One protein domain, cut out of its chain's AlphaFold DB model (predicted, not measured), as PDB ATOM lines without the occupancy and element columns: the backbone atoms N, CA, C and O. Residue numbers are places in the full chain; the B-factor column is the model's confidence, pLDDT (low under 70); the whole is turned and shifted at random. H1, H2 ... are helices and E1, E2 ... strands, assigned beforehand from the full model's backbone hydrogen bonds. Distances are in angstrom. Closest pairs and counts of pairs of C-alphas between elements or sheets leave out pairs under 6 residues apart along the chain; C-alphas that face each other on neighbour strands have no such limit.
ATOM      1  N   ILE A  28     127.191 187.696  84.391       95.25
ATOM      2  CA  ILE A  28     126.269 186.735  84.997       95.25
ATOM      3  C   ILE A  28     126.904 185.342  84.970       95.25
ATOM      4  O   ILE A  28     127.375 184.919  83.907       95.25
ATOM      5  N   PRO A  29     126.949 184.622  86.105       95.12
ATOM      6  CA  PRO A  29     127.384 183.234  86.135       95.12
ATOM      7  C   PRO A  29     126.506 182.365  85.230       95.12
ATOM      8  O   PRO A  29     125.290 182.332  85.368       95.12
ATOM      9  N   VAL A  30     127.129 181.607  84.329       94.06
ATOM     10  CA  VAL A  30     126.414 180.615  83.500       94.06
ATOM     11  C   VAL A  30     126.047 179.350  84.281       94.06
ATOM     12  O   VAL A  30     125.288 178.513  83.807       94.06
ATOM     13  N   THR A  31     126.625 179.182  85.468       95.31
ATOM     14  CA  THR A  31     126.319 178.104  86.406       95.31
ATOM     15  C   THR A  31     126.139 178.753  87.774       95.31
ATOM     16  O   THR A  31     127.140 179.103  88.400       95.31
ATOM     17  N   PRO A  32     124.888 178.993  88.199       96.81
ATOM     18  CA  PRO A  32     124.605 179.624  89.478       96.81
ATOM     19  C   PRO A  32     125.069 178.745  90.636       96.81
ATOM     20  O   PRO A  32     124.892 177.526  90.622       96.81
ATOM     21  N   GLU A  33     125.636 179.372  91.660       97.44
ATOM     22  CA  GLU A  33     126.027 178.699  92.896       97.44
ATOM     23  C   GLU A  33     125.312 179.349  94.070       97.44
ATOM     24  O   GLU A  33     125.388 180.566  94.253       97.44
ATOM     25  N   PHE A  34     124.642 178.541  94.889       98.19
ATOM     26  CA  PHE A  34     123.982 179.044  96.084       98.19
ATOM     27  C   PHE A  34     124.972 179.685  97.050       98.19
ATOM     28  O   PHE A  34     126.073 179.185  97.289       98.19
ATOM     29  N   ARG A  35     124.532 180.777  97.660       96.56
ATOM     30  CA  ARG A  35     125.174 181.369  98.830       96.56
ATOM     31  C   ARG A  35     124.581 180.776 100.112       96.56
ATOM     32  O   ARG A  35     123.522 180.160 100.091       96.56
ATOM     33  N   SER A  36     125.247 180.983 101.247       95.75
ATOM     34  CA  SER A  36     124.771 180.475 102.544       95.75
ATOM     35  C   SER A  36     123.666 181.316 103.192       95.75
ATOM     36  O   SER A  36     122.987 180.817 104.082       95.75
ATOM     37  N   GLU A  37     123.524 182.585 102.800       96.25
ATOM     38  CA  GLU A  37     122.563 183.539 103.370       96.25
ATOM     39  C   GLU A  37     122.016 184.471 102.287       96.25
ATOM     40  O   GLU A  37     122.802 185.000 101.492       96.25
ATOM     41  N   ALA A  38     120.704 184.719 102.295       97.56
ATOM     42  CA  ALA A  38     120.041 185.620 101.358       97.56
ATOM     43  C   ALA A  38     120.707 187.005 101.304       97.56
ATOM     44  O   ALA A  38     120.976 187.648 102.322       97.56
ATOM     45  N   TYR A  39     120.945 187.499 100.090       96.56
ATOM     46  CA  TYR A  39     121.356 188.876  99.857       96.56
ATOM     47  C   TYR A  39     120.126 189.738  99.598       96.56
ATOM     48  O   TYR A  39     119.550 189.680  98.515       96.56
ATOM     49  N   TYR A  40     119.744 190.555 100.575       95.88
ATOM     50  CA  TYR A  40     118.657 191.515 100.409       95.88
ATOM     51  C   TYR A  40     119.071 192.659  99.489       95.88
ATOM     52  O   TYR A  40     120.118 193.288  99.674       95.88
ATOM     53  N   ILE A  41     118.238 192.909  98.484       93.25
ATOM     54  CA  ILE A  41     118.494 193.910  97.459       93.25
ATOM     55  C   ILE A  41     118.253 195.298  98.073       93.25
ATOM     56  O   ILE A  41     117.165 195.559  98.586       93.25
ATOM     57  N   PRO A  42     119.241 196.209  98.049       89.19
ATOM     58  CA  PRO A  42     119.028 197.576  98.507       89.19
ATOM     59  C   PRO A  42     118.149 198.348  97.515       89.19
ATOM     60  O   PRO A  42     118.016 197.962  96.351       89.19
ATOM     61  N   THR A  43     117.621 199.497  97.940       85.94
ATOM     62  CA  THR A  43     116.984 200.480  97.048       85.94
ATOM     63  C   THR A  43     117.875 200.733  95.828       85.94
ATOM     64  O   THR A  43     119.090 200.884  95.981       85.94
ATOM     65  N   VAL A  44     117.290 200.724  94.624       86.44
ATOM     66  CA  VAL A  44     117.971 200.796  93.307       86.44
ATOM     67  C   VAL A  44     119.090 199.768  93.058       86.44
ATOM     68  O   VAL A  44     119.854 199.890  92.096       86.44
ATOM     69  N   GLY A  45     119.202 198.731  93.890       90.75
ATOM     70  CA  GLY A  45     120.187 197.667  93.735       90.75
ATOM     71  C   GLY A  45     119.997 196.904  92.426       90.75
ATOM     72  O   GLY A  45     118.877 196.710  91.963       90.75
ATOM     73  N   SER A  46     121.093 196.460  91.806       93.00
ATOM     74  CA  SER A  46     121.000 195.638  90.597       93.00
ATOM     75  C   SER A  46     120.485 194.243  90.945       93.00
ATOM     76  O   SER A  46     121.106 193.553  91.759       93.00
ATOM     77  N   ILE A  47     119.381 193.840  90.313       96.12
ATOM     78  CA  ILE A  47     118.781 192.509  90.457       96.12
ATOM     79  C   ILE A  47     119.243 191.610  89.324       96.12
ATOM     80  O   ILE A  47     119.643 190.479  89.569       96.12
ATOM     81  N   GLY A  48     119.223 192.118  88.093       96.00
ATOM     82  CA  GLY A  48     119.510 191.326  86.904       96.00
ATOM     83  C   GLY A  48     119.118 192.054  85.624       96.00
ATOM     84  O   GLY A  48     119.170 193.287  85.560       96.00
ATOM     85  N   LEU A  49     118.710 191.289  84.618       95.31
ATOM     86  CA  LEU A  49     118.154 191.795  83.367       95.31
ATOM     87  C   LEU A  49     116.897 191.027  82.976       95.31
ATOM     88  O   LEU A  49     116.808 189.816  83.175       95.31
ATOM     89  N   GLY A  50     115.957 191.741  82.371       94.69
ATOM     90  CA  GLY A  50     114.830 191.133  81.688       94.69
ATOM     91  C   GLY A  50     115.275 190.441  80.403       94.69
ATOM     92  O   GLY A  50     116.331 190.745  79.841       94.69
ATOM     93  N   ILE A  51     114.432 189.549  79.890       92.75
ATOM     94  CA  ILE A  51     114.642 188.826  78.627       92.75
ATOM     95  C   ILE A  51     114.849 189.763  77.424       92.75
ATOM     96  O   ILE A  51     115.498 189.411  76.443       92.75
ATOM     97  N   ASN A  52     114.357 190.996  77.529       90.19
ATOM     98  CA  ASN A  52     114.536 192.068  76.553       90.19
ATOM     99  C   ASN A  52     115.867 192.835  76.685       90.19
ATOM    100  O   ASN A  52     116.071 193.824  75.983       90.19
ATOM    101  N   GLY A  53     116.771 192.418  77.574       91.50
ATOM    102  CA  GLY A  53     118.073 193.055  77.775       91.50
ATOM    103  C   GLY A  53     118.056 194.270  78.702       91.50
ATOM    104  O   GLY A  53     119.099 194.884  78.916       91.50
ATOM    105  N   ILE A  54     116.894 194.636  79.247       92.50
ATOM    106  CA  ILE A  54     116.739 195.832  80.076       92.50
ATOM    107  C   ILE A  54     117.061 195.495  81.540       92.50
ATOM    108  O   ILE A  54     116.581 194.480  82.051       92.50
ATOM    109  N   PRO A  55     117.842 196.327  82.253       94.69
ATOM    110  CA  PRO A  55     118.176 196.083  83.650       94.69
ATOM    111  C   PRO A  55     116.937 196.047  84.545       94.69
ATOM    112  O   PRO A  55     116.054 196.893  84.428       94.69
ATOM    113  N   ILE A  56     116.940 195.116  85.496       95.81
ATOM    114  CA  ILE A  56     115.972 195.047  86.590       95.81
ATOM    115  C   ILE A  56     116.654 195.594  87.843       95.81
ATOM    116  O   ILE A  56     117.747 195.144  88.222       95.81
ATOM    117  N   LYS A  57     116.025 196.582  88.473       93.56
ATOM    118  CA  LYS A  57     116.508 197.245  89.683       93.56
ATOM    119  C   LYS A  57     115.527 197.024  90.831       93.56
ATOM    120  O   LYS A  57     114.330 196.873  90.612       93.56
ATOM    121  N   GLY A  58     116.062 197.016  92.050       90.81
ATOM    122  CA  GLY A  58     115.276 196.990  93.282       90.81
ATOM    123  C   GLY A  58     114.470 198.263  93.474       90.81
ATOM    124  O   GLY A  58     114.429 199.124  92.595       90.81
ATOM    125  N   ASP A  59     113.853 198.395  94.642       84.19
ATOM    126  CA  ASP A  59     112.860 199.430  94.913       84.19
ATOM    127  C   ASP A  59     113.274 200.837  94.445       84.19
ATOM    128  O   ASP A  59     114.386 201.289  94.758       84.19
ATOM    129  N   PRO A  60     112.389 201.557  93.728       74.38
ATOM    130  CA  PRO A  60     112.600 202.965  93.444       74.38
ATOM    131  C   PRO A  60     112.594 203.775  94.750       74.38
ATOM    132  O   PRO A  60     111.721 203.571  95.599       74.38
ATOM    133  N   PRO A  61     113.478 204.774  94.914       68.06
ATOM    134  CA  PRO A  61     113.536 205.560  96.144       68.06
ATOM    135  C   PRO A  61     112.204 206.256  96.469       68.06
ATOM    136  O   PRO A  61     111.817 206.357  97.631       68.06
ATOM    137  N   SER A  62     111.465 206.707  95.450       59.31
ATOM    138  CA  SER A  62     110.234 207.486  95.616       59.31
ATOM    139  C   SER A  62     109.006 206.681  96.054       59.31
ATOM    140  O   SER A  62     108.076 207.285  96.598       59.31
ATOM    141  N   VAL A  63     108.983 205.360  95.830       55.16
ATOM    142  CA  VAL A  63     107.831 204.506  96.182       55.16
ATOM    143  C   VAL A  63     107.932 203.960  97.607       55.16
ATOM    144  O   VAL A  63     106.912 203.909  98.294       55.16
ATOM    145  N   THR A  64     109.139 203.619  98.079       52.25
ATOM    146  CA  THR A  64     109.343 202.955  99.382       52.25
ATOM    147  C   THR A  64     109.958 203.844 100.460       52.25
ATOM    148  O   THR A  64     109.856 203.507 101.640       52.25
ATOM    149  N   THR A  65     110.540 205.004 100.122       50.53
ATOM    150  CA  THR A  65     111.156 205.895 101.120       50.53
ATOM    151  C   THR A  65     110.497 207.278 101.164       50.53
ATOM    152  O   THR A  65     110.290 207.938 100.147       50.53
ATOM    153  N   ALA A  66     110.178 207.745 102.374       48.66
ATOM    154  CA  ALA A  66     109.914 209.156 102.666       48.66
ATOM    155  C   ALA A  66     111.222 209.846 103.096       48.66
ATOM    156  O   ALA A  66     111.293 210.465 104.159       48.66
ATOM    157  N   GLU A  67     112.302 209.667 102.330       40.81
ATOM    158  CA  GLU A  67     113.596 210.249 102.687       40.81
ATOM    159  C   GLU A  67     113.658 211.740 102.326       40.81
ATOM    160  O   GLU A  67     113.364 212.169 101.202       40.81
ATOM    161  N   ALA A  68     114.042 212.559 103.310       32.56
ATOM    162  CA  ALA A  68     114.162 214.001 103.151       32.56
ATOM    163  C   ALA A  68     115.244 214.335 102.110       32.56
ATOM    164  O   ALA A  68     116.426 214.092 102.330       32.56
ATOM    165  N   GLY A  69     114.828 214.924 100.985       42.03
ATOM    166  CA  GLY A  69     115.711 215.332  99.885       42.03
ATOM    167  C   GLY A  69     115.537 214.539  98.587       42.03
ATOM    168  O   GLY A  69     116.007 215.004  97.554       42.03
ATOM    169  N   ILE A  70     114.819 213.410  98.610       45.75
ATOM    170  CA  ILE A  70     114.539 212.583  97.417       45.75
ATOM    171  C   ILE A  70     113.097 212.786  96.900       45.75
ATOM    172  O   ILE A  70     112.736 212.327  95.823       45.75
ATOM    173  N   GLY A  71     112.261 213.546  97.616       40.16
ATOM    174  CA  GLY A  71     110.901 213.880  97.170       40.16
ATOM    175  C   GLY A  71     109.932 212.691  97.136       40.16
ATOM    176  O   GLY A  71     108.815 212.840  96.644       40.16
ATOM    177  N   GLY A  72     110.332 211.530  97.666       45.53
ATOM    178  CA  GLY A  72     109.465 210.367  97.819       45.53
ATOM    179  C   GLY A  72     108.333 210.640  98.804       45.53
ATOM    180  O   GLY A  72     108.513 211.322  99.815       45.53
ATOM    181  N   THR A  73     107.142 210.126  98.505       48.25
ATOM    182  CA  THR A  73     105.964 210.331  99.361       48.25
ATOM    183  C   THR A  73     105.855 209.282 100.465       48.25
ATOM    184  O   THR A  73     104.990 209.416 101.329       48.25
ATOM    185  N   GLY A  74     106.683 208.225 100.428       48.62
ATOM    186  CA  GLY A  74     106.550 207.043 101.292       48.62
ATOM    187  C   GLY A  74     105.162 206.400 101.232       48.62
ATOM    188  O   GLY A  74     104.770 205.700 102.159       48.62
ATOM    189  N   SER A  75     104.389 206.705 100.185       47.75
ATOM    190  CA  SER A  75     102.971 206.364 100.074       47.75
ATOM    191  C   SER A  75     102.692 205.384  98.933       47.75
ATOM    192  O   SER A  75     101.556 205.326  98.474       47.75
ATOM    193  N   GLY A  76     103.713 204.682  98.422       48.47
ATOM    194  CA  GLY A  76     103.558 203.755  97.293       48.47
ATOM    195  C   GLY A  76     103.172 204.438  95.979       48.47
ATOM    196  O   GLY A  76     102.607 203.806  95.092       48.47
ATOM    197  N   ASN A  77     103.434 205.741  95.840       46.88
ATOM    198  CA  ASN A  77     103.074 206.479  94.637       46.88
ATOM    199  C   ASN A  77     103.955 206.029  93.452       46.88
ATOM    200  O   ASN A  77     105.108 206.441  93.338       46.88
ATOM    201  N   ILE A  78     103.334 205.296  92.518       55.47
ATOM    202  CA  ILE A  78     103.816 204.898  91.179       55.47
ATOM    203  C   ILE A  78     103.750 206.015  90.075       55.47
ATOM    204  O   ILE A  78     103.811 205.673  88.905       55.47
ATOM    205  N   PRO A  79     103.636 207.352  90.293       51.47
ATOM    206  CA  PRO A  79     103.611 208.307  89.170       51.47
ATOM    207  C   PRO A  79     104.943 208.513  88.435       51.47
ATOM    208  O   PRO A  79     104.966 209.267  87.466       51.47
ATOM    209  N   ALA A  80     106.053 207.946  88.920       68.06
ATOM    210  CA  ALA A  80     107.375 208.120  88.309       68.06
ATOM    211  C   ALA A  80     107.746 207.003  87.316       68.06
ATOM    212  O   ALA A  80     108.798 207.085  86.688       68.06
ATOM    213  N   LEU A  81     106.907 205.970  87.202       79.88
ATOM    214  CA  LEU A  81     107.115 204.832  86.310       79.88
ATOM    215  C   LEU A  81     106.071 204.863  85.196       79.88
ATOM    216  O   LEU A  81     104.960 205.357  85.395       79.88
ATOM    217  N   ASP A  82     106.414 204.309  84.037       85.44
ATOM    218  CA  ASP A  82     105.416 204.027  83.014       85.44
ATOM    219  C   ASP A  82     104.478 202.887  83.438       85.44
ATOM    220  O   ASP A  82     104.656 202.239  84.474       85.44
ATOM    221  N   HIS A  83     103.454 202.622  82.627       87.88
ATOM    222  CA  HIS A  83     102.458 201.598  82.939       87.88
ATOM    223  C   HIS A  83     103.026 200.175  82.984       87.88
ATOM    224  O   HIS A  83     102.333 199.283  83.448       87.88
ATOM    225  N   CYS A  84     104.250 199.933  82.519       90.31
ATOM    226  CA  CYS A  84     104.910 198.635  82.631       90.31
ATOM    227  C   CYS A  84     105.952 198.600  83.763       90.31
ATOM    228  O   CYS A  84     106.612 197.582  83.965       90.31
ATOM    229  N   GLY A  85     106.056 199.684  84.537       88.19
ATOM    230  CA  GLY A  85     106.828 199.768  85.770       88.19
ATOM    231  C   GLY A  85     108.312 200.044  85.566       88.19
ATOM    232  O   GLY A  85     109.127 199.670  86.416       88.19
ATOM    233  N   GLY A  86     108.682 200.688  84.461       88.12
ATOM    234  CA  GLY A  86     110.044 201.156  84.221       88.12
ATOM    235  C   GLY A  86     110.110 202.640  83.881       88.12
ATOM    236  O   GLY A  86     109.094 203.331  83.791       88.12
ATOM    237  N   HIS A  87     111.332 203.150  83.757       86.25
ATOM    238  CA  HIS A  87     111.611 204.539  83.380       86.25
ATOM    239  C   HIS A  87     113.071 204.718  82.937       86.25
ATOM    240  O   HIS A  87     113.904 203.812  83.037       86.25
ATOM    241  N   ALA A  88     113.373 205.906  82.415       85.38
ATOM    242  CA  ALA A  88     114.716 206.313  82.026       85.38
ATOM    243  C   ALA A  88     115.572 206.695  83.250       85.38
ATOM    244  O   ALA A  88     115.226 207.592  84.015       85.38
ATOM    245  N   ASP A  89     116.740 206.072  83.389       84.69
ATOM    246  CA  ASP A  89     117.780 206.474  84.335       84.69
ATOM    247  C   ASP A  89     118.406 207.819  83.910       84.69
ATOM    248  O   ASP A  89     118.625 208.041  82.713       84.69
ATOM    249  N   PRO A  90     118.782 208.705  84.851       80.25
ATOM    250  CA  PRO A  90     119.582 209.897  84.555       80.25
ATOM    251  C   PRO A  90     120.885 209.633  83.781       80.25
ATOM    252  O   PRO A  90     121.376 210.529  83.096       80.25
ATOM    253  N   ALA A  91     121.447 208.427  83.868       82.50
ATOM    254  CA  ALA A  91     122.594 207.980  83.082       82.50
ATOM    255  C   ALA A  91     122.251 207.612  81.623       82.50
ATOM    256  O   ALA A  91     123.151 207.239  80.879       82.50
ATOM    257  N   GLY A  92     120.987 207.717  81.198       83.75
ATOM    258  CA  GLY A  92     120.557 207.638  79.795       83.75
ATOM    259  C   GLY A  92     120.034 206.277  79.324       83.75
ATOM    260  O   GLY A  92     119.606 206.170  78.172       83.75
ATOM    261  N   TYR A  93     120.031 205.253  80.184       87.31
ATOM    262  CA  TYR A  93     119.490 203.919  79.890       87.31
ATOM    263  C   TYR A  93     118.107 203.719  80.529       87.31
ATOM    264  O   TYR A  93     117.800 204.323  81.549       87.31
ATOM    265  N   TYR A  94     117.261 202.864  79.957       89.50
ATOM    266  CA  TYR A  94     115.966 202.504  80.550       89.50
ATOM    267  C   TYR A  94     116.125 201.330  81.525       89.50
ATOM    268  O   TYR A  94     116.959 200.460  81.280       89.50
ATOM    269  N   HIS A  95     115.342 201.272  82.604       92.25
ATOM    270  CA  HIS A  95     115.326 200.129  83.523       92.25
ATOM    271  C   HIS A  95     113.951 199.860  84.133       92.25
ATOM    272  O   HIS A  95     113.095 200.739  84.217       92.25
ATOM    273  N   TRP A  96     113.780 198.622  84.589       92.81
ATOM    274  CA  TRP A  96     112.591 198.135  85.271       92.81
ATOM    275  C   TRP A  96     112.726 198.238  86.786       92.81
ATOM    276  O   TRP A  96     113.777 197.915  87.343       92.81
ATOM    277  N   HIS A  97     111.627 198.594  87.442       92.25
ATOM    278  CA  HIS A  97     111.419 198.391  88.878       92.25
ATOM    279  C   HIS A  97     110.329 197.359  89.178       92.25
ATOM    280  O   HIS A  97     110.177 196.944  90.321       92.25
ATOM    281  N   PHE A  98     109.578 196.941  88.160       92.75
ATOM    282  CA  PHE A  98     108.610 195.851  88.206       92.75
ATOM    283  C   PHE A  98     108.999 194.809  87.167       92.75
ATOM    284  O   PHE A  98     109.571 195.150  86.137       92.75
ATOM    285  N   ILE A  99     108.642 193.554  87.404       95.31
ATOM    286  CA  ILE A  99     108.600 192.550  86.343       95.31
ATOM    287  C   ILE A  99     107.376 192.861  85.467       95.31
ATOM    288  O   ILE A  99     106.253 192.735  85.969       95.31
ATOM    289  N   PRO A 100     107.546 193.295  84.197       92.75
ATOM    290  CA  PRO A 100     106.423 193.754  83.373       92.75
ATOM    291  C   PRO A 100     105.359 192.679  83.148       92.75
ATOM    292  O   PRO A 100     104.176 192.989  83.070       92.75
ATOM    293  N   GLN A 101     105.775 191.413  83.118       94.75
ATOM    294  CA  GLN A 101     104.904 190.245  82.996       94.75
ATOM    295  C   GLN A 101     103.979 190.041  84.208       94.75
ATOM    296  O   GLN A 101     103.017 189.292  84.114       94.75
ATOM    297  N   SER A 102     104.223 190.730  85.328       94.75
ATOM    298  CA  SER A 102     103.416 190.638  86.556       94.75
ATOM    299  C   SER A 102     102.797 191.967  86.983       94.75
ATOM    300  O   SER A 102     102.151 192.041  88.015       94.75
ATOM    301  N   ILE A 103     102.997 193.073  86.264       91.88
ATOM    302  CA  ILE A 103     102.502 194.364  86.771       91.88
ATOM    303  C   ILE A 103     100.974 194.486  86.685       91.88
ATOM    304  O   ILE A 103     100.351 195.114  87.538       91.88
ATOM    305  N   ASN A 104     100.349 193.837  85.699       93.19
ATOM    306  CA  ASN A 104      98.894 193.868  85.555       93.19
ATOM    307  C   ASN A 104      98.181 193.140  86.704       93.19
ATOM    308  O   ASN A 104      97.129 193.605  87.136       93.19
ATOM    309  N   THR A 105      98.783 192.100  87.297       93.38
ATOM    310  CA  THR A 105      98.216 191.445  88.490       93.38
ATOM    311  C   THR A 105      98.178 192.395  89.689       93.38
ATOM    312  O   THR A 105      97.219 192.369  90.457       93.38
ATOM    313  N   VAL A 106      99.152 193.306  89.813       90.69
ATOM    314  CA  VAL A 106      99.127 194.395  90.808       90.69
ATOM    315  C   VAL A 106      98.018 195.395  90.497       90.69
ATOM    316  O   VAL A 106      97.262 195.770  91.389       90.69
ATOM    317  N   PHE A 107      97.894 195.835  89.245       90.25
ATOM    318  CA  PHE A 107      96.871 196.815  88.867       90.25
ATOM    319  C   PHE A 107      95.443 196.296  89.047       90.25
ATOM    320  O   PHE A 107      94.565 197.064  89.451       90.25
ATOM    321  N   ASP A 108      95.225 195.005  88.808       92.12
ATOM    322  CA  ASP A 108      93.934 194.338  88.969       92.12
ATOM    323  C   ASP A 108      93.655 193.893  90.411       92.12
ATOM    324  O   ASP A 108      92.498 193.629  90.761       92.12
ATOM    325  N   ALA A 109      94.677 193.836  91.273       89.56
ATOM    326  CA  ALA A 109      94.514 193.409  92.656       89.56
ATOM    327  C   ALA A 109      93.491 194.302  93.386       89.56
ATOM    328  O   ALA A 109      93.567 195.531  93.287       89.56
ATOM    329  N   PRO A 110      92.570 193.731  94.189       90.56
ATOM    330  CA  PRO A 110      91.522 194.497  94.871       90.56
ATOM    331  C   PRO A 110      92.033 195.635  95.767       90.56
ATOM    332  O   PRO A 110      91.302 196.592  96.009       90.56
ATOM    333  N   GLU A 111      93.263 195.514  96.272       85.75
ATOM    334  CA  GLU A 111      93.923 196.525  97.101       85.75
ATOM    335  C   GLU A 111      94.245 197.810  96.326       85.75
ATOM    336  O   GLU A 111      94.090 198.903  96.872       85.75
ATOM    337  N   TYR A 112      94.635 197.690  95.053       84.81
ATOM    338  CA  TYR A 112      95.021 198.823  94.207       84.81
ATOM    339  C   TYR A 112      93.917 199.207  93.222       84.81
ATOM    340  O   TYR A 112      93.525 200.373  93.146       84.81
ATOM    341  N   ASN A 113      93.382 198.220  92.498       84.88
ATOM    342  CA  ASN A 113      92.264 198.357  91.567       84.88
ATOM    343  C   ASN A 113      92.461 199.474  90.519       84.88
ATOM    344  O   ASN A 113      91.512 200.163  90.127       84.88
ATOM    345  N   PHE A 114      93.703 199.694  90.087       85.19
ATOM    346  CA  PHE A 114      94.065 200.789  89.190       85.19
ATOM    347  C   PHE A 114      93.479 200.621  87.791       85.19
ATOM    348  O   PHE A 114      93.076 201.619  87.186       85.19
ATOM    349  N   THR A 115      93.326 199.386  87.313       87.94
ATOM    350  CA  THR A 115      92.688 199.112  86.020       87.94
ATOM    351  C   THR A 115      91.248 199.612  86.001       87.94
ATOM    352  O   THR A 115      90.869 200.374  85.113       87.94
ATOM    353  N   ASN A 116      90.435 199.277  87.009       89.00
ATOM    354  CA  ASN A 116      89.028 199.696  87.017       89.00
ATOM    355  C   ASN A 116      88.847 201.168  87.410       89.00
ATOM    356  O   ASN A 116      87.939 201.825  86.899       89.00
ATOM    357  N   LEU A 117      89.663 201.688  88.334       84.50
ATOM    358  CA  LEU A 117      89.528 203.067  88.815       84.50
ATOM    359  C   LEU A 117      90.062 204.096  87.813       84.50
ATOM    360  O   LEU A 117      89.504 205.192  87.718       84.50
ATOM    361  N   TYR A 118      91.126 203.755  87.082       84.75
ATOM    362  CA  TYR A 118      91.888 204.709  86.274       84.75
ATOM    363  C   TYR A 118      92.159 204.247  84.837       84.75
ATOM    364  O   TYR A 118      92.673 205.038  84.050       84.75
ATOM    365  N   GLY A 119      91.809 203.012  84.466       86.00
ATOM    366  CA  GLY A 119      92.088 202.473  83.131       86.00
ATOM    367  C   GLY A 119      93.575 202.218  82.873       86.00
ATOM    368  O   GLY A 119      93.993 202.204  81.718       86.00
ATOM    369  N   ILE A 120      94.380 202.071  83.930       85.50
ATOM    370  CA  ILE A 120      95.825 201.838  83.824       85.50
ATOM    371  C   ILE A 120      96.076 200.347  83.606       85.50
ATOM    372  O   ILE A 120      95.576 199.522  84.359       85.50
ATOM    373  N   SER A 121      96.870 200.021  82.591       89.88
ATOM    374  CA  SER A 121      97.351 198.669  82.310       89.88
ATOM    375  C   SER A 121      98.652 198.745  81.507       89.88
ATOM    376  O   SER A 121      98.817 199.640  80.664       89.88
ATOM    377  N   CYS A 122      99.584 197.824  81.758       90.94
ATOM    378  CA  CYS A 122     100.718 197.600  80.870       90.94
ATOM    379  C   CYS A 122     100.206 196.985  79.568       90.94
ATOM    380  O   CYS A 122      99.513 195.974  79.587       90.94
ATOM    381  N   THR A 123     100.560 197.603  78.442       89.00
ATOM    382  CA  THR A 123     100.160 197.174  77.087       89.00
ATOM    383  C   THR A 123     101.348 197.173  76.119       89.00
ATOM    384  O   THR A 123     101.202 197.331  74.906       89.00
ATOM    385  N   ASN A 124     102.566 197.043  76.654       82.88
ATOM    386  CA  ASN A 124     103.792 197.108  75.867       82.88
ATOM    387  C   ASN A 124     104.010 195.808  75.085       82.88
ATOM    388  O   ASN A 124     104.507 194.828  75.622       82.88
ATOM    389  N   THR A 125     103.716 195.834  73.787       80.94
ATOM    390  CA  THR A 125     103.806 194.670  72.889       80.94
ATOM    391  C   THR A 125     105.226 194.173  72.600       80.94
ATOM    392  O   THR A 125     105.386 193.183  71.890       80.94
ATOM    393  N   TYR A 126     106.266 194.831  73.123       79.94
ATOM    394  CA  TYR A 126     107.648 194.343  73.046       79.94
ATOM    395  C   TYR A 126     108.012 193.384  74.192       79.94
ATOM    396  O   TYR A 126     109.144 192.902  74.237       79.94
ATOM    397  N   ILE A 127     107.094 193.144  75.135       82.81
ATOM    398  CA  ILE A 127     107.263 192.250  76.286       82.81
ATOM    399  C   ILE A 127     105.961 191.465  76.473       82.81
ATOM    400  O   ILE A 127     104.880 192.006  76.260       82.81
ATOM    401  N   GLU A 128     106.052 190.203  76.879       85.88
ATOM    402  CA  GLU A 128     104.887 189.339  77.122       85.88
ATOM    403  C   GLU A 128     104.161 189.724  78.422       85.88
ATOM    404  O   GLU A 128     104.342 189.101  79.459       85.88
ATOM    405  N   TYR A 129     103.362 190.790  78.403       86.12
ATOM    406  CA  TYR A 129     102.749 191.362  79.612       86.12
ATOM    407  C   TYR A 129     101.477 190.636  80.106       86.12
ATOM    408  O   TYR A 129     100.986 190.937  81.194       86.12
ATOM    409  N   GLU A 130     100.937 189.706  79.314       87.56
ATOM    410  CA  GLU A 130      99.732 188.913  79.629       87.56
ATOM    411  C   GLU A 130     100.064 187.509  80.160       87.56
ATOM    412  O   GLU A 130      99.205 186.832  80.724       87.56
ATOM    413  N   ASP A 131     101.303 187.046  79.974       93.12
ATOM    414  CA  ASP A 131     101.738 185.746  80.471       93.12
ATOM    415  C   ASP A 131     102.379 185.898  81.852       93.12
ATOM    416  O   ASP A 131     103.572 186.164  82.007       93.12
ATOM    417  N   HIS A 132     101.551 185.714  82.877       95.62
ATOM    418  CA  HIS A 132     101.963 185.834  84.272       95.62
ATOM    419  C   HIS A 132     102.767 184.628  84.795       95.62
ATOM    420  O   HIS A 132     103.110 184.617  85.978       95.62
ATOM    421  N   ALA A 133     103.099 183.650  83.945       96.81
ATOM    422  CA  ALA A 133     104.047 182.575  84.242       96.81
ATOM    423  C   ALA A 133     105.304 182.618  83.351       96.81
ATOM    424  O   ALA A 133     106.165 181.745  83.452       96.81
ATOM    425  N   ALA A 134     105.441 183.636  82.494       95.69
ATOM    426  CA  ALA A 134     106.543 183.733  81.547       95.69
ATOM    427  C   ALA A 134     107.919 183.823  82.219       95.69
ATOM    428  O   ALA A 134     108.101 184.466  83.262       95.69
ATOM    429  N   PHE A 135     108.927 183.275  81.536       97.00
ATOM    430  CA  PHE A 135     110.329 183.547  81.828       97.00
ATOM    431  C   PHE A 135     110.628 185.039  81.624       97.00
ATOM    432  O   PHE A 135     110.644 185.562  80.504       97.00
ATOM    433  N   ALA A 136     110.859 185.747  82.727       96.56
ATOM    434  CA  ALA A 136     111.007 187.193  82.725       96.56
ATOM    435  C   ALA A 136     112.447 187.641  82.462       96.56
ATOM    436  O   ALA A 136     112.656 188.718  81.899       96.56
ATOM    437  N   GLY A 137     113.436 186.832  82.844       96.69
ATOM    438  CA  GLY A 137     114.849 187.121  82.626       96.69
ATOM    439  C   GLY A 137     115.775 186.383  83.587       96.69
ATOM    440  O   GLY A 137     115.441 185.335  84.128       96.69
ATOM    441  N   LEU A 138     116.965 186.941  83.799       97.62
ATOM    442  CA  LEU A 138     117.995 186.359  84.659       97.62
ATOM    443  C   LEU A 138     118.366 187.332  85.773       97.62
ATOM    444  O   LEU A 138     118.618 188.515  85.525       97.62
ATOM    445  N   ALA A 139     118.471 186.816  86.991       98.00
ATOM    446  CA  ALA A 139     119.114 187.513  88.086       98.00
ATOM    447  C   ALA A 139     120.633 187.582  87.857       98.00
ATOM    448  O   ALA A 139     121.231 186.787  87.129       98.00
ATOM    449  N   LYS A 140     121.293 188.548  88.497       97.00
ATOM    450  CA  LYS A 140     122.741 188.775  88.370       97.00
ATOM    451  C   LYS A 140     123.595 187.633  88.928       97.00
ATOM    452  O   LYS A 140     124.787 187.560  88.647       97.00
ATOM    453  N   ASP A 141     122.995 186.769  89.737       97.69
ATOM    454  CA  ASP A 141     123.601 185.543  90.251       97.69
ATOM    455  C   ASP A 141     123.421 184.336  89.310       97.69
ATOM    456  O   ASP A 141     123.954 183.258  89.570       97.69
ATOM    457  N   GLY A 142     122.723 184.540  88.190       97.38
ATOM    458  CA  GLY A 142     122.503 183.567  87.128       97.38
ATOM    459  C   GLY A 142     121.236 182.735  87.276       97.38
ATOM    460  O   GLY A 142     120.920 181.986  86.352       97.38
ATOM    461  N   PHE A 143     120.498 182.845  88.383       98.50
ATOM    462  CA  PHE A 143     119.228 182.136  88.508       98.50
ATOM    463  C   PHE A 143     118.120 182.810  87.669       98.50
ATOM    464  O   PHE A 143     118.103 184.038  87.534       98.50
ATOM    465  N   PRO A 144     117.186 182.031  87.092       98.44
ATOM    466  CA  PRO A 144     116.014 182.554  86.394       98.44
ATOM    467  C   PRO A 144     115.130 183.430  87.281       98.44
ATOM    468  O   PRO A 144     114.975 183.180  88.478       98.44
ATOM    469  N   ILE A 145     114.504 184.423  86.657       98.50
ATOM    470  CA  ILE A 145     113.384 185.179  87.212       98.50
ATOM    471  C   ILE A 145     112.178 184.889  86.324       98.50
ATOM    472  O   ILE A 145     112.236 185.112  85.113       98.50
ATOM    473  N   TYR A 146     111.094 184.422  86.927       98.00
ATOM    474  CA  TYR A 146     109.795 184.242  86.293       98.00
ATOM    475  C   TYR A 146     108.823 185.332  86.741       98.00
ATOM    476  O   TYR A 146     109.063 186.072  87.704       98.00
ATOM    477  N   ALA A 147     107.719 185.440  86.013       97.25
ATOM    478  CA  ALA A 147     106.554 186.194  86.437       97.25
ATOM    479  C   ALA A 147     105.925 185.589  87.719       97.25
ATOM    480  O   ALA A 147     106.524 184.764  88.410       97.25
ATOM    481  N   ALA A 148     104.749 186.076  88.108       97.19
ATOM    482  CA  ALA A 148     104.177 185.827  89.433       97.19
ATOM    483  C   ALA A 148     103.824 184.360  89.724       97.19
ATOM    484  O   ALA A 148     103.704 183.983  90.890       97.19
ATOM    485  N   TYR A 149     103.645 183.549  88.684       97.88
ATOM    486  CA  TYR A 149     103.162 182.179  88.792       97.88
ATOM    487  C   TYR A 149     104.109 181.182  88.132       97.88
ATOM    488  O   TYR A 149     104.940 181.536  87.298       97.88
ATOM    489  N   ASP A 150     103.913 179.920  88.482       97.81
ATOM    490  CA  ASP A 150     104.311 178.780  87.667       97.81
ATOM    491  C   ASP A 150     103.240 178.436  86.643       97.81
ATOM    492  O   ASP A 150     102.047 178.684  86.852       97.81
ATOM    493  N   LEU A 151     103.656 177.749  85.580       96.12
ATOM    494  CA  LEU A 151     102.751 177.152  84.610       96.12
ATOM    495  C   LEU A 151     102.663 175.638  84.825       96.12
ATOM    496  O   LEU A 151     103.520 174.880  84.374       96.12
ATOM    497  N   ILE A 152     101.590 175.181  85.471       96.19
ATOM    498  CA  ILE A 152     101.341 173.755  85.723       96.19
ATOM    499  C   ILE A 152     100.166 173.302  84.869       96.19
ATOM    500  O   ILE A 152      99.070 173.850  84.969       96.19
ATOM    501  N   ASP A 153     100.393 172.319  83.996       93.00
ATOM    502  CA  ASP A 153      99.381 171.796  83.066       93.00
ATOM    503  C   ASP A 153      98.661 172.900  82.250       93.00
ATOM    504  O   ASP A 153      97.482 172.781  81.904       93.00
ATOM    505  N   GLY A 154      99.377 173.987  81.930       91.69
ATOM    506  CA  GLY A 154      98.856 175.137  81.183       91.69
ATOM    507  C   GLY A 154      98.044 176.139  82.013       91.69
ATOM    508  O   GLY A 154      97.351 176.973  81.432       91.69
ATOM    509  N   ALA A 155      98.096 176.058  83.344       95.44
ATOM    510  CA  ALA A 155      97.422 176.979  84.250       95.44
ATOM    511  C   ALA A 155      98.406 177.681  85.195       95.44
ATOM    512  O   ALA A 155      99.295 177.047  85.769       95.44
ATOM    513  N   ASN A 156      98.184 178.981  85.399       96.50
ATOM    514  CA  ASN A 156      98.902 179.768  86.397       96.50
ATOM    515  C   ASN A 156      98.637 179.193  87.791       96.50
ATOM    516  O   ASN A 156      97.487 179.122  88.234       96.50
ATOM    517  N   THR A 157      99.702 178.784  88.467       97.62
ATOM    518  CA  THR A 157      99.681 178.212  89.815       97.62
ATOM    519  C   THR A 157     100.611 179.023  90.705       97.62
ATOM    520  O   THR A 157     101.692 179.418  90.275       97.62
ATOM    521  N   LEU A 158     100.198 179.313  91.942       97.19
ATOM    522  CA  LEU A 158     101.056 180.052  92.867       97.19
ATOM    523  C   LEU A 158     102.329 179.244  93.169       97.19
ATOM    524  O   LEU A 158     102.218 178.046  93.444       97.19
ATOM    525  N   PRO A 159     103.515 179.876  93.230       97.44
ATOM    526  CA  PRO A 159     104.769 179.146  93.428       97.44
ATOM    527  C   PRO A 159     104.800 178.304  94.705       97.44
ATOM    528  O   PRO A 159     105.326 177.191  94.725       97.44
ATOM    529  N   ALA A 160     104.164 178.803  95.770       97.12
ATOM    530  CA  ALA A 160     104.042 178.107  97.049       97.12
ATOM    531  C   ALA A 160     103.145 176.852  96.997       97.12
ATOM    532  O   ALA A 160     103.287 175.971  97.849       97.12
ATOM    533  N   ASP A 161     102.241 176.758  96.016       97.81
ATOM    534  CA  ASP A 161     101.393 175.581  95.790       97.81
ATOM    535  C   ASP A 161     102.107 174.507  94.946       97.81
ATOM    536  O   ASP A 161     101.731 173.334  94.994       97.81
ATOM    537  N   VAL A 162     103.156 174.884  94.207       97.62
ATOM    538  CA  VAL A 162     103.991 173.966  93.413       97.62
ATOM    539  C   VAL A 162     105.101 173.348  94.263       97.62
ATOM    540  O   VAL A 162     105.286 172.127  94.268       97.62
ATOM    541  N   ALA A 163     105.838 174.177  95.004       97.00
ATOM    542  CA  ALA A 163     106.909 173.757  95.900       97.00
ATOM    543  C   ALA A 163     107.100 174.765  97.040       97.00
ATOM    544  O   ALA A 163     106.674 175.913  96.963       97.00
ATOM    545  N   THR A 164     107.770 174.351  98.120       97.50
ATOM    546  CA  THR A 164     108.099 175.274  99.215       97.50
ATOM    547  C   THR A 164     108.985 176.408  98.704       97.50
ATOM    548  O   THR A 164     110.089 176.151  98.224       97.50
ATOM    549  N   THR A 165     108.499 177.641  98.846       97.94
ATOM    550  CA  THR A 165     109.249 178.857  98.540       97.94
ATOM    551  C   THR A 165     110.114 179.292  99.719       97.94
ATOM    552  O   THR A 165     109.800 179.022 100.883       97.94
ATOM    553  N   ASP A 166     111.226 179.950  99.411       97.75
ATOM    554  CA  ASP A 166     112.129 180.557 100.385       97.75
ATOM    555  C   ASP A 166     111.799 182.036 100.661       97.75
ATOM    556  O   ASP A 166     110.825 182.599 100.152       97.75
ATOM    557  N   GLU A 167     112.621 182.689 101.489       96.50
ATOM    558  CA  GLU A 167     112.477 184.108 101.826       96.50
ATOM    559  C   GLU A 167     112.620 185.075 100.637       96.50
ATOM    560  O   GLU A 167     112.225 186.237 100.763       96.50
ATOM    561  N   CYS A 168     113.162 184.628  99.500       97.06
ATOM    562  CA  CYS A 168     113.314 185.415  98.275       97.06
ATOM    563  C   CYS A 168     112.193 185.163  97.263       97.06
ATOM    564  O   CYS A 168     112.284 185.643  96.133       97.06
ATOM    565  N   ASN A 169     111.134 184.452  97.671       97.56
ATOM    566  CA  ASN A 169     110.049 184.005  96.797       97.56
ATOM    567  C   ASN A 169     110.554 183.128  95.638       97.56
ATOM    568  O   ASN A 169     110.024 183.177  94.526       97.56
ATOM    569  N   GLY A 170     111.614 182.357  95.885       98.25
ATOM    570  CA  GLY A 170     112.142 181.385  94.942       98.25
ATOM    571  C   GLY A 170     111.918 179.956  95.408       98.25
ATOM    572  O   GLY A 170     111.733 179.682  96.595       98.25
ATOM    573  N   HIS A 171     111.934 179.025  94.465       98.31
ATOM    574  CA  HIS A 171     111.877 177.594  94.745       98.31
ATOM    575  C   HIS A 171     112.613 176.802  93.659       98.31
ATOM    576  O   HIS A 171     113.185 177.382  92.741       98.31
ATOM    577  N   THR A 172     112.634 175.471  93.756       98.25
ATOM    578  CA  THR A 172     113.164 174.600  92.693       98.25
ATOM    579  C   THR A 172     112.047 173.772  92.086       98.25
ATOM    580  O   THR A 172     111.464 172.923  92.763       98.25
ATOM    581  N   HIS A 173     111.804 173.980  90.798       97.38
ATOM    582  CA  HIS A 173     110.833 173.234  90.008       97.38
ATOM    583  C   HIS A 173     111.294 173.143  88.543       97.38
ATOM    584  O   HIS A 173     112.213 173.856  88.132       97.38
ATOM    585  N   ALA A 174     110.719 172.210  87.778       97.19
ATOM    586  CA  ALA A 174     110.964 172.088  86.343       97.19
ATOM    587  C   ALA A 174     110.099 173.084  85.576       97.19
ATOM    588  O   ALA A 174     108.908 173.190  85.829       97.19
ATOM    589  N   THR A 175     110.693 173.776  84.616       96.12
ATOM    590  CA  THR A 175     109.999 174.754  83.771       96.12
ATOM    591  C   THR A 175     110.171 174.381  82.301       96.12
ATOM    592  O   THR A 175     110.889 173.428  81.977       96.12
ATOM    593  N   GLU A 176     109.523 175.110  81.390       93.69
ATOM    594  CA  GLU A 176     109.696 174.880  79.952       93.69
ATOM    595  C   GLU A 176     111.155 175.104  79.514       93.69
ATOM    596  O   GLU A 176     111.712 174.309  78.752       93.69
ATOM    597  N   GLU A 177     111.809 176.136  80.050       94.88
ATOM    598  CA  GLU A 177     113.205 176.467  79.753       94.88
ATOM    599  C   GLU A 177     114.201 175.553  80.480       94.88
ATOM    600  O   GLU A 177     115.300 175.309  79.973       94.88
ATOM    601  N   PHE A 178     113.825 175.032  81.655       95.50
ATOM    602  CA  PHE A 178     114.662 174.182  82.505       95.50
ATOM    603  C   PHE A 178     113.934 172.870  82.860       95.50
ATOM    604  O   PHE A 178     113.515 172.678  84.007       95.50
ATOM    605  N   PRO A 179     113.815 171.922  81.907       96.19
ATOM    606  CA  PRO A 179     113.015 170.704  82.083       96.19
ATOM    607  C   PRO A 179     113.584 169.726  83.121       96.19
ATOM    608  O   PRO A 179     112.853 168.886  83.642       96.19
ATOM    609  N   ASP A 180     114.874 169.838  83.444       95.56
ATOM    610  CA  ASP A 180     115.524 169.042  84.493       95.56
ATOM    611  C   ASP A 180     115.311 169.623  85.907       95.56
ATOM    612  O   ASP A 180     115.730 169.015  86.896       95.56
ATOM    613  N   GLY A 181     114.653 170.781  86.024       96.12
ATOM    614  CA  GLY A 181     114.512 171.514  87.276       96.12
ATOM    615  C   GLY A 181     115.633 172.523  87.498       96.12
ATOM    616  O   GLY A 181     116.816 172.206  87.379       96.12
ATOM    617  N   ALA A 182     115.260 173.741  87.877       97.38
ATOM    618  CA  ALA A 182     116.195 174.774  88.304       97.38
ATOM    619  C   ALA A 182     115.608 175.551  89.479       97.38
ATOM    620  O   ALA A 182     114.392 175.710  89.586       97.38
ATOM    621  N   TYR A 183     116.477 176.046  90.359       98.56
ATOM    622  CA  TYR A 183     116.049 177.072  91.298       98.56
ATOM    623  C   TYR A 183     115.792 178.370  90.545       98.56
ATOM    624  O   TYR A 183     116.601 178.739  89.694       98.56
ATOM    625  N   HIS A 184     114.695 179.045  90.853       98.75
ATOM    626  CA  HIS A 184     114.308 180.295  90.222       98.75
ATOM    627  C   HIS A 184     113.476 181.162  91.165       98.75
ATOM    628  O   HIS A 184     112.857 180.659  92.102       98.75
ATOM    629  N   TYR A 185     113.490 182.469  90.912       98.62
ATOM    630  CA  TYR A 185     112.687 183.451  91.636       98.62
ATOM    631  C   TYR A 185     111.381 183.715  90.899       98.62
ATOM    632  O   TYR A 185     111.379 183.787  89.670       98.62
ATOM    633  N   HIS A 186     110.314 183.988  91.642       98.31
ATOM    634  CA  HIS A 186     109.094 184.555  91.080       98.31
ATOM    635  C   HIS A 186     108.954 186.017  91.457       98.31
ATOM    636  O   HIS A 186     109.238 186.429  92.590       98.31
ATOM    637  N   ALA A 187     108.442 186.794  90.511       96.88
ATOM    638  CA  ALA A 187     107.870 188.089  90.816       96.88
ATOM    639  C   ALA A 187     106.796 187.959  91.913       96.88
ATOM    640  O   ALA A 187     106.128 186.932  92.036       96.88
ATOM    641  N   LEU A 188     106.593 189.008  92.704       93.81
ATOM    642  CA  LEU A 188     105.468 189.044  93.636       93.81
ATOM    643  C   LEU A 188     104.158 189.201  92.853       93.81
ATOM    644  O   LEU A 188     104.083 190.019  91.939       93.81
ATOM    645  N   GLU A 189     103.124 188.446  93.229       92.69
ATOM    646  CA  GLU A 189     101.814 188.463  92.556       92.69
ATOM    647  C   GLU A 189     101.130 189.827  92.664       92.69
ATOM    648  O   GLU A 189     100.783 190.448  91.665       92.69
ATOM    649  N   THR A 190     100.946 190.316  93.885       87.31
ATOM    650  CA  THR A 190     100.288 191.600  94.151       87.31
ATOM    651  C   THR A 190     101.214 192.586  94.857       87.31
ATOM    652  O   THR A 190     100.796 193.683  95.204       87.31
ATOM    653  N   GLY A 191     102.484 192.225  95.064       85.69
ATOM    654  CA  GLY A 191     103.469 193.109  95.679       85.69
ATOM    655  C   GLY A 191     103.839 194.270  94.756       85.69
ATOM    656  O   GLY A 191     104.106 194.070  93.576       85.69
ATOM    657  N   ALA A 192     103.883 195.486  95.300       84.50
ATOM    658  CA  ALA A 192     104.352 196.669  94.589       84.50
ATOM    659  C   ALA A 192     105.604 197.243  95.287       84.50
ATOM    660  O   ALA A 192     105.460 197.832  96.364       84.50
ATOM    661  N   PRO A 193     106.810 197.131  94.693       87.38
ATOM    662  CA  PRO A 193     107.113 196.549  93.376       87.38
ATOM    663  C   PRO A 193     107.082 195.012  93.298       87.38
ATOM    664  O   PRO A 193     107.154 194.337  94.320       87.38
ATOM    665  N   THR A 194     107.000 194.460  92.078       90.62
ATOM    666  CA  THR A 194     106.898 193.001  91.843       90.62
ATOM    667  C   THR A 194     108.243 192.279  91.752       90.62
ATOM    668  O   THR A 194     108.269 191.062  91.597       90.62
ATOM    669  N   VAL A 195     109.373 192.986  91.802       93.81
ATOM    670  CA  VAL A 195     110.703 192.366  91.663       93.81
ATOM    671  C   VAL A 195     111.086 191.516  92.886       93.81
ATOM    672  O   VAL A 195     110.607 191.789  93.987       93.81
ATOM    673  N   PRO A 196     111.975 190.513  92.733       94.00
ATOM    674  CA  PRO A 196     112.513 189.767  93.871       94.00
ATOM    675  C   PRO A 196     113.142 190.690  94.925       94.00
ATOM    676  O   PRO A 196     113.844 191.642  94.586       94.00
ATOM    677  N   VAL A 197     112.923 190.392  96.209       93.12
ATOM    678  CA  VAL A 197     113.419 191.208  97.341       93.12
ATOM    679  C   VAL A 197     114.826 190.816  97.802       93.12
ATOM    680  O   VAL A 197     115.536 191.602  98.439       93.12
ATOM    681  N   CYS A 198     115.252 189.597  97.480       97.12
ATOM    682  CA  CYS A 198     116.590 189.102  97.761       97.12
ATOM    683  C   CYS A 198     117.067 188.097  96.708       97.12
ATOM    684  O   CYS A 198     116.316 187.705  95.820       97.12
ATOM    685  N   LEU A 199     118.347 187.728  96.803       97.94
ATOM    686  CA  LEU A 199     119.027 186.767  95.939       97.94
ATOM    687  C   LEU A 199     119.703 185.668  96.773       97.94
ATOM    688  O   LEU A 199     120.390 185.960  97.755       97.94
ATOM    689  N   MET A 200     119.575 184.423  96.327       98.19
ATOM    690  CA  MET A 200     120.157 183.203  96.891       98.19
ATOM    691  C   MET A 200     121.388 182.689  96.137       98.19
ATOM    692  O   MET A 200     122.038 181.751  96.601       98.19
ATOM    693  N   GLY A 201     121.768 183.288  95.011       97.50
ATOM    694  CA  GLY A 201     122.983 182.928  94.293       97.50
ATOM    695  C   GLY A 201     124.173 183.843  94.586       97.50
ATOM    696  O   GLY A 201     124.060 184.974  95.079       97.50
ATOM    697  N   SER A 202     125.353 183.321  94.279       96.56
ATOM    698  CA  SER A 202     126.621 184.042  94.280       96.56
ATOM    699  C   SER A 202     126.769 184.834  92.982       96.56
ATOM    700  O   SER A 202     126.441 184.348  91.905       96.56
ATOM    701  N   TYR A 203     127.286 186.055  93.075       94.31
ATOM    702  CA  TYR A 203     127.471 186.953  91.935       94.31
ATOM    703  C   TYR A 203     128.824 187.664  92.027       94.31
ATOM    704  O   TYR A 203     129.519 187.593  93.041       94.31
ATOM    705  N   VAL A 204     129.220 188.353  90.956       88.75
ATOM    706  CA  VAL A 204     130.456 189.144  90.939       88.75
ATOM    707  C   VAL A 204     130.205 190.481  91.647       88.75
ATOM    708  O   VAL A 204     129.485 191.323  91.136       88.75
TER     709      VAL A 204
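This is residues 28 to 204 of the 212 residues of an uncharacterized protein of Alteromonas sp. KS69 (UniProt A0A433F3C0). Little regular structure: one curled, mixed sheet, E3 E2 E6 E7 E11 E10, with hairpins E4-E5 beside E3 and E8-E9 beyond E7, and antiparallel pair E1-E12 near inner strands. Of 177 printed residues, 70 are in twelve named strands and four named helices, H1 after E3, H2 and H3 after E5, H4 after E9; the class is mixed. The whole is compact, radius of gyration of the C-alphas 15.7 A, spans 45 by 36 by 27 A.

E7, residues 144 to 146, and E11, residues 182 to 186, are parallel, N 146 and O 185 within hydrogen-bond range, 2.8 A. H2, residues 100 to 108, only grazes the sheet; 2 of 5 O i to N i+4 pairs and 4 of 6 O i to N i+3 pairs are within range.

E1, residues 34 to 40, 14.2 A long, begins at C-alpha 34 (123.982, 179.044, 96.084); E12, residues 198 to 201, ends at C-alpha 201 (122.983, 182.928, 94.293).

Links H1 to E4, H3 to E6 and E11 to E12 are long; pLDDT is under 70 at residues 61 to 80.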